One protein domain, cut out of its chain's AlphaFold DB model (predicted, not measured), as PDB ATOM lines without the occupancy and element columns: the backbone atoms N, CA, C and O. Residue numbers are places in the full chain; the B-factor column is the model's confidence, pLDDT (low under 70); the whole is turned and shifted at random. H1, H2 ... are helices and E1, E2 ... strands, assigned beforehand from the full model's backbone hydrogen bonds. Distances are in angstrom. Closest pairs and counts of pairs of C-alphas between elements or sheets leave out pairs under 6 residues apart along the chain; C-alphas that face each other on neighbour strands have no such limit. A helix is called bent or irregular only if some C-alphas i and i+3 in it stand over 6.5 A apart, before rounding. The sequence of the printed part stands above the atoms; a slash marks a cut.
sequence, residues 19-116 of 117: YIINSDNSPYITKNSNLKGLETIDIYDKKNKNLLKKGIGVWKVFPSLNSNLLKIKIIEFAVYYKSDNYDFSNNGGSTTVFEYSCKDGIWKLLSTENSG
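This is residues 19 to 116 of the 117 residues of an uncharacterized protein of Chryseobacterium sp (UniProt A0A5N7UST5). A long, twisted sheet, with E2, E3, E4 and E5 folding back and forth and short E1 beside E2 at one edge, makes the length of this domain; the small helix H1 packs on E3 near one end. Residues 31 to 36 stick out. The printed part has 98 residues, with one named helix and five named strands in the order E1, H1, E2, E3, E4, E5; the mixed sheet runs E1, E2, E3, E4, E5, and the class is mostly strand. The whole is loose, with a radius of gyration of the C-alphas of 16.0 A, and spans 55 by 29 by 22 A.

Find C-alpha 85 at (31.660, -35.116, 15.211); from there E4, residues 85 to 101, runs 46.2 A and bends by 64 degrees at residue 91. E3 is residues 69 to 82, 39.8 A; E2 is 56 to 66, 32.0 A; E5 is 106 to 115, 27.3 A, ending at (41.001, -50.048, -5.074). E1, residues 19 to 22, 10.4 A, begins at (45.699, -32.941, 2.160). H1, residues 46 to 52, 9.9 A, is irregular: C-alphas 47 and 50 are 7.2 A apart.

E2 to E5 form a meander, each strand the antiparallel neighbour of the one before; look for N 62 and O 73 at 2.8 A, N 74 and O 94 at 2.8 A, and N 95 and O 113 at 2.8 A, within hydrogen-bond range. E1 is parallel to E2, with N 21 and O 59 at 3.0 A; E1, H1 and E2 form a strand-helix-strand unit, two parallel neighbours with a helix between, its crossover right-handed. H1 is on the sheet over E3 and stands up from it at 54 degrees; their closest C-alphas, Leu 52 and Tyr 80, are 4.9 A apart. In H1, 1 of 3 O i to N i+4 pairs and 3 of 4 O i to N i+3 pairs are within range.

The farthest C-alphas, Ser 83 and Lys 103, are 56.0 A apart. The printed part has no cut. The link from E1 to H1 is long; pLDDT is under 70 at residues 32 to 37 and 116.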
ATOM      1  N   TYR A  19      44.784 -33.034   1.031       92.06
ATOM      2  CA  TYR A  19      45.699 -32.941   2.160       92.06
ATOM      3  C   TYR A  19      46.362 -34.293   2.417       92.06
ATOM      4  O   TYR A  19      45.702 -35.328   2.362       92.06
ATOM      5  N   ILE A  20      47.655 -34.292   2.724       92.62
ATOM      6  CA  ILE A  20      48.410 -35.502   3.051       92.62
ATOM      7  C   ILE A  20      48.643 -35.573   4.555       92.62
ATOM      8  O   ILE A  20      49.111 -34.611   5.176       92.62
ATOM      9  N   ILE A  21      48.342 -36.737   5.126       94.75
ATOM     10  CA  ILE A  21      48.529 -37.024   6.548       94.75
ATOM     11  C   ILE A  21      49.223 -38.372   6.768       94.75
ATOM     12  O   ILE A  21      49.211 -39.259   5.908       94.75
ATOM     13  N   ASN A  22      49.820 -38.525   7.945       94.25
ATOM     14  CA  ASN A  22      50.410 -39.771   8.421       94.25
ATOM     15  C   ASN A  22      49.332 -40.765   8.886       94.25
ATOM     16  O   ASN A  22      48.154 -40.435   9.052       94.25
ATOM     17  N   SER A  23      49.749 -42.002   9.159       91.94
ATOM     18  CA  SER A  23      48.889 -43.080   9.664       91.94
ATOM     19  C   SER A  23      48.197 -42.775  11.009       91.94
ATOM     20  O   SER A  23      47.161 -43.374  11.310       91.94
ATOM     21  N   ASP A  24      48.698 -41.816  11.782       91.94
ATOM     22  CA  ASP A  24      48.147 -41.341  13.061       91.94
ATOM     23  C   ASP A  24      47.247 -40.093  12.925       91.94
ATOM     24  O   ASP A  24      46.773 -39.555  13.920       91.94
ATOM     25  N   ASN A  25      46.969 -39.662  11.690       91.81
ATOM     26  CA  ASN A  25      46.238 -38.445  11.329       91.81
ATOM     27  C   ASN A  25      46.969 -37.110  11.561       91.81
ATOM     28  O   ASN A  25      46.362 -36.050  11.381       91.81
ATOM     29  N   SER A  26      48.258 -37.144  11.905       93.81
ATOM     30  CA  SER A  26      49.096 -35.945  11.974       93.81
ATOM     31  C   SER A  26      49.519 -35.461  10.573       93.81
ATOM     32  O   SER A  26      49.497 -36.242   9.613       93.81
ATOM     33  N   PRO A  27      49.939 -34.191  10.418       93.12
ATOM     34  CA  PRO A  27      50.428 -33.676   9.143       93.12
ATOM     35  C   PRO A  27      51.626 -34.474   8.615       93.12
ATOM     36  O   PRO A  27      52.582 -34.739   9.345       93.12
ATOM     37  N   TYR A  28      51.626 -34.803   7.322       89.81
ATOM     38  CA  TYR A  28      52.760 -35.488   6.699       89.81
ATOM     39  C   TYR A  28      53.936 -34.526   6.468       89.81
ATOM     40  O   TYR A  28      53.899 -33.690   5.571       89.81
ATOM     41  N   ILE A  29      55.013 -34.633   7.249       82.94
ATOM     42  CA  ILE A  29      56.160 -33.721   7.130       82.94
ATOM     43  C   ILE A  29      57.119 -34.223   6.048       82.94
ATOM     44  O   ILE A  29      57.738 -35.276   6.188       82.94
ATOM     45  N   THR A  30      57.309 -33.432   4.991       74.19
ATOM     46  CA  THR A  30      58.352 -33.668   3.985       74.19
ATOM     47  C   THR A  30      59.358 -32.522   3.961       74.19
ATOM     48  O   THR A  30      59.010 -31.360   4.152       74.19
ATOM     49  N   LYS A  31      60.625 -32.845   3.693       70.44
ATOM     50  CA  LYS A  31      61.662 -31.845   3.389       70.44
ATOM     51  C   LYS A  31      61.685 -31.469   1.903       70.44
ATOM     52  O   LYS A  31      62.440 -30.588   1.510       70.44
ATOM     53  N   ASN A  32      60.898 -32.156   1.074       67.12
ATOM     54  CA  ASN A  32      60.913 -31.982  -0.370       67.12
ATOM     55  C   ASN A  32      59.961 -30.853  -0.791       67.12
ATOM     56  O   ASN A  32      58.740 -30.991  -0.719       67.12
ATOM     57  N   SER A  33      60.531 -29.747  -1.270       58.22
ATOM     58  CA  SER A  33      59.803 -28.576  -1.772       58.22
ATOM     59  C   SER A  33      59.053 -28.820  -3.090       58.22
ATOM     60  O   SER A  33      58.305 -27.949  -3.532       58.22
ATOM     61  N   ASN A  34      59.236 -29.979  -3.734       62.16
ATOM     62  CA  ASN A  34      58.627 -30.289  -5.031       62.16
ATOM     63  C   ASN A  34      57.179 -30.796  -4.945       62.16
ATOM     64  O   ASN A  34      56.560 -31.016  -5.984       62.16
ATOM     65  N   LEU A  35      56.592 -30.922  -3.749       62.25
ATOM     66  CA  LEU A  35      55.174 -31.270  -3.571       62.25
ATOM     67  C   LEU A  35      54.237 -30.066  -3.806       62.25
ATOM     68  O   LEU A  35      53.352 -29.775  -3.001       62.25
ATOM     69  N   LYS A  36      54.429 -29.326  -4.907       58.50
ATOM     70  CA  LYS A  36      53.554 -28.199  -5.263       58.50
ATOM     71  C   LYS A  36      52.113 -28.696  -5.420       58.50
ATOM     72  O   LYS A  36      51.845 -29.569  -6.238       58.50
ATOM     73  N   GLY A  37      51.192 -28.109  -4.655       64.31
ATOM     74  CA  GLY A  37      49.763 -28.440  -4.695       64.31
ATOM     75  C   GLY A  37      49.305 -29.498  -3.686       64.31
ATOM     76  O   GLY A  37      48.114 -29.791  -3.646       64.31
ATOM     77  N   LEU A  38      50.209 -30.032  -2.858       72.69
ATOM     78  CA  LEU A  38      49.873 -30.943  -1.765       72.69
ATOM     79  C   LEU A  38      50.102 -30.231  -0.434       72.69
ATOM     80  O   LEU A  38      51.222 -29.849  -0.103       72.69
ATOM     81  N   GLU A  39      49.026 -30.035   0.319       87.62
ATOM     82  CA  GLU A  39      49.097 -29.464   1.662       87.62
ATOM     83  C   GLU A  39      49.008 -30.551   2.725       87.62
ATOM     84  O   GLU A  39      48.682 -31.702   2.448       87.62
ATOM     85  N   THR A  40      49.327 -30.191   3.960       91.19
ATOM     86  CA  THR A  40      49.291 -31.105   5.101       91.19
ATOM     87  C   THR A  40      48.388 -30.508   6.165       91.19
ATOM     88  O   THR A  40      48.198 -29.291   6.222       91.19
ATOM     89  N   ILE A  41      47.772 -31.359   6.977       93.19
ATOM     90  CA  ILE A  41      46.794 -30.925   7.969       93.19
ATOM     91  C   ILE A  41      46.850 -31.833   9.190       93.19
ATOM     92  O   ILE A  41      47.110 -33.025   9.074       93.19
ATOM     93  N   ASP A  42      46.588 -31.259  10.357       94.81
ATOM     94  CA  ASP A  42      46.234 -32.022  11.548       94.81
ATOM     95  C   ASP A  42      44.706 -32.091  11.603       94.81
ATOM     96  O   ASP A  42      44.041 -31.058  11.736       94.81
ATOM     97  N   ILE A  43      44.142 -33.289  11.459       93.62
ATOM     98  CA  ILE A  43      42.685 -33.472  11.415       93.62
ATOM     99  C   ILE A  43      42.021 -33.012  12.720       93.62
ATOM    100  O   ILE A  43      40.912 -32.477  12.689       93.62
ATOM    101  N   TYR A  44      42.685 -33.172  13.865       94.81
ATOM    102  CA  TYR A  44      42.078 -32.927  15.174       94.81
ATOM    103  C   TYR A  44      42.404 -31.551  15.763       94.81
ATOM    104  O   TYR A  44      41.828 -31.168  16.786       94.81
ATOM    105  N   ASP A  45      43.251 -30.759  15.103       94.75
ATOM    106  CA  ASP A  45      43.495 -29.378  15.510       94.75
ATOM    107  C   ASP A  45      42.216 -28.529  15.366       94.75
ATOM    108  O   ASP A  45      41.617 -28.396  14.293       94.75
ATOM    109  N   LYS A  46      41.802 -27.900  16.474       93.62
ATOM    110  CA  LYS A  46      40.599 -27.059  16.547       93.62
ATOM    111  C   LYS A  46      40.607 -25.930  15.514       93.62
ATOM    112  O   LYS A  46      39.529 -25.552  15.050       93.62
ATOM    113  N   LYS A  47      41.782 -25.424  15.115       95.69
ATOM    114  CA  LYS A  47      41.903 -24.363  14.098       95.69
ATOM    115  C   LYS A  47      41.381 -24.799  12.724       95.69
ATOM    116  O   LYS A  47      40.916 -23.969  11.947       95.69
ATOM    117  N   ASN A  48      41.383 -26.106  12.454       94.62
ATOM    118  CA  ASN A  48      40.987 -26.678  11.172       94.62
ATOM    119  C   ASN A  48      39.486 -26.989  11.083       94.62
ATOM    120  O   ASN A  48      38.986 -27.250   9.990       94.62
ATOM    121  N   LYS A  49      38.718 -26.894  12.181       94.25
ATOM    122  CA  LYS A  49      37.277 -27.223  12.195       94.25
ATOM    123  C   LYS A  49      36.475 -26.502  11.110       94.25
ATOM    124  O   LYS A  49      35.619 -27.107  10.476       94.25
ATOM    125  N   ASN A  50      36.753 -25.221  10.867       94.06
ATOM    126  CA  ASN A  50      36.040 -24.440   9.848       94.06
ATOM    127  C   ASN A  50      36.321 -24.922   8.420       94.06
ATOM    128  O   ASN A  50      35.435 -24.858   7.569       94.06
ATOM    129  N   LEU A  51      37.534 -25.412   8.164       93.69
ATOM    130  CA  LEU A  51      37.887 -26.046   6.900       93.69
ATOM    131  C   LEU A  51      37.163 -27.393   6.767       93.69
ATOM    132  O   LEU A  51      36.517 -27.637   5.754       93.69
ATOM    133  N   LEU A  52      37.186 -28.217   7.816       94.38
ATOM    134  CA  LEU A  52      36.552 -29.541   7.822       94.38
ATOM    135  C   LEU A  52      35.023 -29.484   7.697       94.38
ATOM    136  O   LEU A  52      34.427 -30.387   7.119       94.38
ATOM    137  N   LYS A  53      34.365 -28.411   8.151       94.56
ATOM    138  CA  LYS A  53      32.925 -28.192   7.903       94.56
ATOM    139  C   LYS A  53      32.567 -28.145   6.412       94.56
ATOM    140  O   LYS A  53      31.435 -28.457   6.060       94.56
ATOM    141  N   LYS A  54      33.506 -27.747   5.544       91.62
ATOM    142  CA  LYS A  54      33.311 -27.705   4.083       91.62
ATOM    143  C   LYS A  54      33.559 -29.057   3.409       91.62
ATOM    144  O   LYS A  54      33.220 -29.210   2.241       91.62
ATOM    145  N   GLY A  55      34.129 -30.016   4.137       92.00
ATOM    146  CA  GLY A  55      34.654 -31.249   3.571       92.00
ATOM    147  C   GLY A  55      36.011 -31.045   2.908       92.00
ATOM    148  O   GLY A  55      36.231 -30.061   2.199       92.00
ATOM    149  N   ILE A  56      36.928 -31.982   3.128       92.62
ATOM    150  CA  ILE A  56      38.225 -32.018   2.442       92.62
ATOM    151  C   ILE A  56      38.540 -33.426   1.952       92.62
ATOM    152  O   ILE A  56      38.149 -34.400   2.592       92.62
ATOM    153  N   GLY A  57      39.274 -33.526   0.843       92.50
ATOM    154  CA  GLY A  57      39.892 -34.775   0.401       92.50
ATOM    155  C   GLY A  57      41.225 -34.992   1.107       92.50
ATOM    156  O   GLY A  57      42.014 -34.056   1.268       92.50
ATOM    157  N   VAL A  58      41.477 -36.222   1.538       93.12
ATOM    158  CA  VAL A  58      42.654 -36.589   2.320       93.12
ATOM    159  C   VAL A  58      43.285 -37.860   1.770       93.12
ATOM    160  O   VAL A  58      42.599 -38.842   1.498       93.12
ATOM    161  N   TRP A  59      44.611 -37.846   1.666       93.56
ATOM    162  CA  TRP A  59      45.438 -39.023   1.442       93.56
ATOM    163  C   TRP A  59      46.198 -39.364   2.714       93.56
ATOM    164  O   TRP A  59      47.053 -38.606   3.176       93.56
ATOM    165  N   LYS A  60      45.899 -40.530   3.279       94.94
ATOM    166  CA  LYS A  60      46.593 -41.048   4.455       94.94
ATOM    167  C   LYS A  60      47.611 -42.090   4.050       94.94
ATOM    168  O   LYS A  60      47.260 -43.102   3.442       94.94
ATOM    169  N   VAL A  61      48.863 -41.826   4.397       93.69
ATOM    170  CA  VAL A  61      50.013 -42.617   3.964       93.69
ATOM    171  C   VAL A  61      50.420 -43.593   5.065       93.69
ATOM    172  O   VAL A  61      50.645 -43.212   6.212       93.69
ATOM    173  N   PHE A  62      50.544 -44.864   4.696       94.75
ATOM    174  CA  PHE A  62      51.001 -45.967   5.533       94.75
ATOM    175  C   PHE A  62      52.255 -46.581   4.894       94.75
ATOM    176  O   PHE A  62      52.146 -47.514   4.088       94.75
ATOM    177  N   PRO A  63      53.448 -46.049   5.201       93.25
ATOM    178  CA  PRO A  63      54.692 -46.678   4.796       93.25
ATOM    179  C   PRO A  63      54.994 -47.869   5.712       93.25
ATOM    180  O   PRO A  63      54.792 -47.814   6.924       93.25
ATOM    181  N   SER A  64      55.513 -48.946   5.138       95.38
ATOM    182  CA  SER A  64      56.040 -50.088   5.881       95.38
ATOM    183  C   SER A  64      57.255 -50.644   5.157       95.38
ATOM    184  O   SER A  64      57.242 -50.793   3.937       95.38
ATOM    185  N   LEU A  65      58.308 -50.925   5.915       95.81
ATOM    186  CA  LEU A  65      59.534 -51.525   5.415       95.81
ATOM    187  C   LEU A  65      59.690 -52.887   6.084       95.81
ATOM    188  O   LEU A  65      59.749 -52.969   7.309       95.81
ATOM    189  N   ASN A  66      59.736 -53.944   5.284       95.88
ATOM    190  CA  ASN A  66      59.998 -55.295   5.753       95.88
ATOM    191  C   ASN A  66      61.097 -55.906   4.884       95.88
ATOM    192  O   ASN A  66      60.880 -56.163   3.701       95.88
ATOM    193  N   SER A  67      62.276 -56.126   5.471       94.12
ATOM    194  CA  SER A  67      63.465 -56.569   4.740       94.12
ATOM    195  C   SER A  67      63.773 -55.622   3.565       94.12
ATOM    196  O   SER A  67      63.875 -54.409   3.755       94.12
ATOM    197  N   ASN A  68      63.894 -56.152   2.351       95.38
ATOM    198  CA  ASN A  68      64.100 -55.409   1.117       95.38
ATOM    199  C   ASN A  68      62.791 -54.921   0.473       95.38
ATOM    200  O   ASN A  68      62.851 -54.389  -0.628       95.38
ATOM    201  N   LEU A  69      61.626 -55.066   1.115       97.19
ATOM    202  CA  LEU A  69      60.336 -54.634   0.573       97.19
ATOM    203  C   LEU A  69      59.835 -53.362   1.262       97.19
ATOM    204  O   LEU A  69      59.514 -53.359   2.452       97.19
ATOM    205  N   LEU A  70      59.705 -52.288   0.488       97.31
ATOM    206  CA  LEU A  70      59.047 -51.050   0.888       97.31
ATOM    207  C   LEU A  70      57.631 -51.042   0.318       97.31
ATOM    208  O   LEU A  70      57.433 -50.934  -0.890       97.31
ATOM    209  N   LYS A  71      56.635 -51.110   1.193       96.88
ATOM    210  CA  LYS A  71      55.221 -51.019   0.835       96.88
ATOM    211  C   LYS A  71      54.666 -49.672   1.278       96.88
ATOM    212  O   LYS A  71      54.705 -49.341   2.461       96.88
ATOM    213  N   ILE A  72      54.118 -48.921   0.330       95.69
ATOM    214  CA  ILE A  72      53.431 -47.650   0.552       95.69
ATOM    215  C   ILE A  72      51.953 -47.878   0.262       95.69
ATOM    216  O   ILE A  72      51.566 -48.089  -0.885       95.69
ATOM    217  N   LYS A  73      51.122 -47.837   1.302       95.25
ATOM    218  CA  LYS A  73      49.666 -47.829   1.148       95.25
ATOM    219  C   LYS A  73      49.152 -46.406   1.328       95.25
ATOM    220  O   LYS A  73      49.484 -45.753   2.312       95.25
ATOM    221  N   ILE A  74      48.331 -45.939   0.400       94.81
ATOM    222  CA  ILE A  74      47.628 -44.660   0.473       94.81
ATOM    223  C   ILE A  74      46.139 -44.969   0.553       94.81
ATOM    224  O   ILE A  74      45.622 -45.727  -0.263       94.81
ATOM    225  N   ILE A  75      45.452 -44.404   1.543       94.06
ATOM    226  CA  ILE A  75      43.988 -44.439   1.625       94.06
ATOM    227  C   ILE A  75      43.474 -43.051   1.271       94.06
ATOM    228  O   ILE A  75      43.890 -42.070   1.893       94.06
ATOM    229  N   GLU A  76      42.574 -42.981   0.295       93.00
ATOM    230  CA  GLU A  76      41.853 -41.769  -0.062       93.00
ATOM    231  C   GLU A  76      40.494 -41.746   0.632       93.00
ATOM    232  O   GLU A  76      39.718 -42.698   0.564       93.00
ATOM    233  N   PHE A  77      40.191 -40.648   1.314       92.50
ATOM    234  CA  PHE A  77      38.899 -40.452   1.960       92.50
ATOM    235  C   PHE A  77      38.576 -38.970   2.075       92.50
ATOM    236  O   PHE A  77      39.458 -38.112   2.026       92.50
ATOM    237  N   ALA A  78      37.296 -38.670   2.250       93.19
ATOM    238  CA  ALA A  78      36.843 -37.342   2.616       93.19
ATOM    239  C   ALA A  78      36.658 -37.232   4.134       93.19
ATOM    240  O   ALA A  78      36.226 -38.189   4.782       93.19
ATOM    241  N   VAL A  79      36.974 -36.061   4.687       94.94
ATOM    242  CA  VAL A  79      36.788 -35.733   6.107       94.94
ATOM    243  C   VAL A  79      35.844 -34.557   6.245       94.94
ATOM    244  O   VAL A  79      36.057 -33.517   5.618       94.94
ATOM    245  N   TYR A  80      34.853 -34.707   7.119       95.25
ATOM    246  CA  TYR A  80      33.888 -33.668   7.451       95.25
ATOM    247  C   TYR A  80      33.834 -33.450   8.962       95.25
ATOM    248  O   TYR A  80      33.985 -34.390   9.737       95.25
ATOM    249  N   TYR A  81      33.588 -32.210   9.384       95.94
ATOM    250  CA  TYR A  81      33.221 -31.900  10.768       95.94
ATOM    251  C   TYR A  81      31.773 -31.413  10.810       95.94
ATOM    252  O   TYR A  81      31.482 -30.301  10.358       95.94
ATOM    253  N   LYS A  82      30.861 -32.232  11.337       93.75
ATOM    254  CA  LYS A  82      29.419 -31.952  11.388       93.75
ATOM    255  C   LYS A  82      28.854 -32.383  12.737       93.75
ATOM    256  O   LYS A  82      29.214 -33.432  13.251       93.75
ATOM    257  N   SER A  83      27.970 -31.566  13.312       92.56
ATOM    258  CA  SER A  83      27.306 -31.865  14.596       92.56
ATOM    259  C   SER A  83      28.288 -32.279  15.704       92.56
ATOM    260  O   SER A  83      28.075 -33.275  16.386       92.56
ATOM    261  N   ASP A  84      29.395 -31.540  15.812       91.62
ATOM    262  CA  ASP A  84      30.505 -31.788  16.741       91.62
ATOM    263  C   ASP A  84      31.193 -33.159  16.648       91.62
ATOM    264  O   ASP A  84      31.945 -33.541  17.541       91.62
ATOM    265  N   ASN A  85      31.023 -33.845  15.518       94.62
ATOM    266  CA  ASN A  85      31.660 -35.116  15.211       94.62
ATOM    267  C   ASN A  85      32.497 -35.038  13.928       94.62
ATOM    268  O   ASN A  85      32.290 -34.174  13.069       94.62
ATOM    269  N   TYR A  86      33.468 -35.947  13.828       94.06
ATOM    270  CA  TYR A  86      34.284 -36.155  12.636       94.06
ATOM    271  C   TYR A  86      33.722 -37.329  11.841       94.06
ATOM    272  O   TYR A  86      33.712 -38.454  12.340       94.06
ATOM    273  N   ASP A  87      33.316 -37.067  10.603       94.88
ATOM    274  CA  ASP A  87      32.812 -38.080   9.682       94.88
ATOM    275  C   ASP A  87      33.850 -38.369   8.594       94.88
ATOM    276  O   ASP A  87      34.513 -37.459   8.081       94.88
ATOM    277  N   PHE A  88      33.965 -39.643   8.217       93.44
ATOM    278  CA  PHE A  88      34.932 -40.132   7.236       93.44
ATOM    279  C   PHE A  88      34.216 -40.919   6.137       93.44
ATOM    280  O   PHE A  88      33.455 -41.838   6.430       93.44
ATOM    281  N   SER A  89      34.491 -40.591   4.874       91.38
ATOM    282  CA  SER A  89      33.972 -41.324   3.711       91.38
ATOM    283  C   SER A  89      35.122 -41.911   2.912       91.38
ATOM    284  O   SER A  89      35.927 -41.159   2.371       91.38
ATOM    285  N   ASN A  90      35.210 -43.238   2.839       88.94
ATOM    286  CA  ASN A  90      36.258 -43.927   2.091       88.94
ATOM    287  C   ASN A  90      36.019 -43.796   0.578       88.94
ATOM    288  O   ASN A  90      34.953 -44.171   0.096       88.94
ATOM    289  N   ASN A  91      37.023 -43.308  -0.147       88.62
ATOM    290  CA  ASN A  91      36.995 -43.139  -1.601       88.62
ATOM    291  C   ASN A  91      37.948 -44.107  -2.318       88.62
ATOM    292  O   ASN A  91      38.114 -44.010  -3.527       88.62
ATOM    293  N   GLY A  92      38.573 -45.033  -1.587       91.38
ATOM    294  CA  GLY A  92      39.507 -46.001  -2.136       91.38
ATOM    295  C   GLY A  92      40.953 -45.728  -1.744       91.38
ATOM    296  O   GLY A  92      41.264 -45.350  -0.611       91.38
ATOM    297  N   GLY A  93      41.869 -45.988  -2.669       92.31
ATOM    298  CA  GLY A  93      43.294 -45.797  -2.457       92.31
ATOM    299  C   GLY A  93      44.167 -46.681  -3.333       92.31
ATOM    300  O   GLY A  93      43.721 -47.310  -4.296       92.31
ATOM    301  N   SER A  94      45.443 -46.736  -2.971       95.00
ATOM    302  CA  SER A  94      46.452 -47.495  -3.694       95.00
ATOM    303  C   SER A  94      47.440 -48.169  -2.755       95.00
ATOM    304  O   SER A  94      47.643 -47.775  -1.605       95.00
ATOM    305  N   THR A  95      48.055 -49.233  -3.245       96.12
ATOM    306  CA  THR A  95      49.178 -49.898  -2.601       96.12
ATOM    307  C   THR A  95      50.274 -50.072  -3.631       96.12
ATOM    308  O   THR A  95      50.076 -50.733  -4.644       96.12
ATOM    309  N   THR A  96      51.436 -49.495  -3.357       96.75
ATOM    310  CA  THR A  96      52.626 -49.622  -4.193       96.75
ATOM    311  C   THR A  96      53.710 -50.349  -3.415       96.75
ATOM    312  O   THR A  96      53.989 -50.010  -2.263       96.75
ATOM    313  N   VAL A  97      54.319 -51.352  -4.039       97.19
ATOM    314  CA  VAL A  97      55.390 -52.157  -3.450       97.19
ATOM    315  C   VAL A  97      56.660 -51.964  -4.262       97.19
ATOM    316  O   VAL A  97      56.660 -52.124  -5.481       97.19
ATOM    317  N   PHE A  98      57.748 -51.645  -3.573       97.38
ATOM    318  CA  PHE A  98      59.093 -51.591  -4.119       97.38
ATOM    319  C   PHE A  98      59.957 -52.661  -3.464       97.38
ATOM    320  O   PHE A  98      59.846 -52.902  -2.265       97.38
ATOM    321  N   GLU A  99      60.861 -53.245  -4.237       97.25
ATOM    322  CA  GLU A  99      61.890 -54.155  -3.753       97.25
ATOM    323  C   GLU A  99      63.278 -53.543  -3.953       97.25
ATOM    324  O   GLU A  99      63.601 -53.053  -5.034       97.25
ATOM    325  N   TYR A 100      64.124 -53.567  -2.929       97.12
ATOM    326  CA  TYR A 100      65.511 -53.141  -3.039       97.12
ATOM    327  C   TYR A 100      66.371 -54.250  -3.650       97.12
ATOM    328  O   TYR A 100      66.478 -55.350  -3.102       97.12
ATOM    329  N   SER A 101      67.024 -53.946  -4.774       95.44
ATOM    330  CA  SER A 101      68.024 -54.812  -5.399       95.44
ATOM    331  C   SER A 101      69.404 -54.487  -4.839       95.44
ATOM    332  O   SER A 101      69.994 -53.472  -5.203       95.44
ATOM    333  N   CYS A 102      69.965 -55.372  -4.009       92.12
ATOM    334  CA  CYS A 102      71.333 -55.214  -3.500       92.12
ATOM    335  C   CYS A 102      72.388 -55.268  -4.617       92.12
ATOM    336  O   CYS A 102      73.424 -54.622  -4.505       92.12
ATOM    337  N   LYS A 103      72.119 -56.018  -5.697       94.88
ATOM    338  CA  LYS A 103      73.017 -56.123  -6.856       94.88
ATOM    339  C   LYS A 103      73.145 -54.790  -7.591       94.88
ATOM    340  O   LYS A 103      74.237 -54.414  -7.998       94.88
ATOM    341  N   ASP A 104      72.019 -54.108  -7.766       94.00
ATOM    342  CA  ASP A 104      71.939 -52.903  -8.593       94.00
ATOM    343  C   ASP A 104      71.970 -51.617  -7.749       94.00
ATOM    344  O   ASP A 104      72.082 -50.524  -8.291       94.00
ATOM    345  N   GLY A 105      71.840 -51.733  -6.424       94.75
ATOM    346  CA  GLY A 105      71.817 -50.609  -5.490       94.75
ATOM    347  C   GLY A 105      70.555 -49.741  -5.569       94.75
ATOM    348  O   GLY A 105      70.565 -48.618  -5.060       94.75
ATOM    349  N   ILE A 106      69.473 -50.228  -6.190       95.06
ATOM    350  CA  ILE A 106      68.260 -49.446  -6.488       95.06
ATOM    351  C   ILE A 106      66.979 -50.106  -5.973       95.06
ATOM    352  O   ILE A 106      66.868 -51.329  -5.906       95.06
ATOM    353  N   TRP A 107      65.979 -49.274  -5.685       95.38
ATOM    354  CA  TRP A 107      64.596 -49.710  -5.494       95.38
ATOM    355  C   TRP A 107      63.935 -49.974  -6.848       95.38
ATOM    356  O   TRP A 107      63.955 -49.118  -7.733       95.38
ATOM    357  N   LYS A 108      63.325 -51.146  -7.000       96.00
ATOM    358  CA  LYS A 108      62.571 -51.570  -8.179       96.00
ATOM    359  C   LYS A 108      61.091 -51.590  -7.846       96.00
ATOM    360  O   LYS A 108      60.699 -52.141  -6.823       96.00
ATOM    361  N   LEU A 109      60.266 -50.992  -8.700       96.12
ATOM    362  CA  LEU A 109      58.816 -51.112  -8.582       96.12
ATOM    363  C   LEU A 109      58.421 -52.572  -8.833       96.12
ATOM    364  O   LEU A 109      58.707 -53.099  -9.906       96.12
ATOM    365  N   LEU A 110      57.773 -53.199  -7.854       95.81
ATOM    366  CA  LEU A 110      57.300 -54.578  -7.946       95.81
ATOM    367  C   LEU A 110      55.836 -54.624  -8.391       95.81
ATOM    368  O   LEU A 110      55.495 -55.334  -9.331       95.81
ATOM    369  N   SER A 111      54.971 -53.846  -7.737       95.50
ATOM    370  CA  SER A 111      53.550 -53.783  -8.076       95.50
ATOM    371  C   SER A 111      52.903 -52.470  -7.640       95.50
ATOM    372  O   SER A 111      53.366 -51.797  -6.715       95.50
ATOM    373  N   THR A 112      51.802 -52.132  -8.309       95.19
ATOM    374  CA  THR A 112      50.857 -51.097  -7.884       95.19
ATOM    375  C   THR A 112      49.447 -51.636  -8.052       95.19
ATOM    376  O   THR A 112      49.056 -52.021  -9.151       95.19
ATOM    377  N   GLU A 113      48.680 -51.617  -6.973       94.06
ATOM    378  CA  GLU A 113      47.273 -52.000  -6.942       94.06
ATOM    379  C   GLU A 113      46.437 -50.789  -6.538       94.06
ATOM    380  O   GLU A 113      46.802 -50.061  -5.615       94.06
ATOM    381  N   ASN A 114      45.308 -50.581  -7.212       91.38
ATOM    382  CA  ASN A 114      44.346 -49.533  -6.879       91.38
ATOM    383  C   ASN A 114      43.025 -50.183  -6.462       91.38
ATOM    384  O   ASN A 114      42.661 -51.247  -6.960       91.38
ATOM    385  N   SER A 115      42.300 -49.560  -5.543       82.44
ATOM    386  CA  SER A 115      41.001 -50.048  -5.074       82.44
ATOM    387  C   SER A 115      40.087 -48.866  -4.823       82.44
ATOM    388  O   SER A 115      40.486 -47.969  -4.098       82.44
ATOM    389  N   GLY A 116      38.877 -48.885  -5.388       66.44
ATOM    390  CA  GLY A 116      37.987 -47.722  -5.385       66.44
ATOM    391  C   GLY A 116      38.517 -46.624  -6.309       66.44
ATOM    392  O   GLY A 116      39.423 -45.883  -5.939       66.44
TER     393      GLY A 116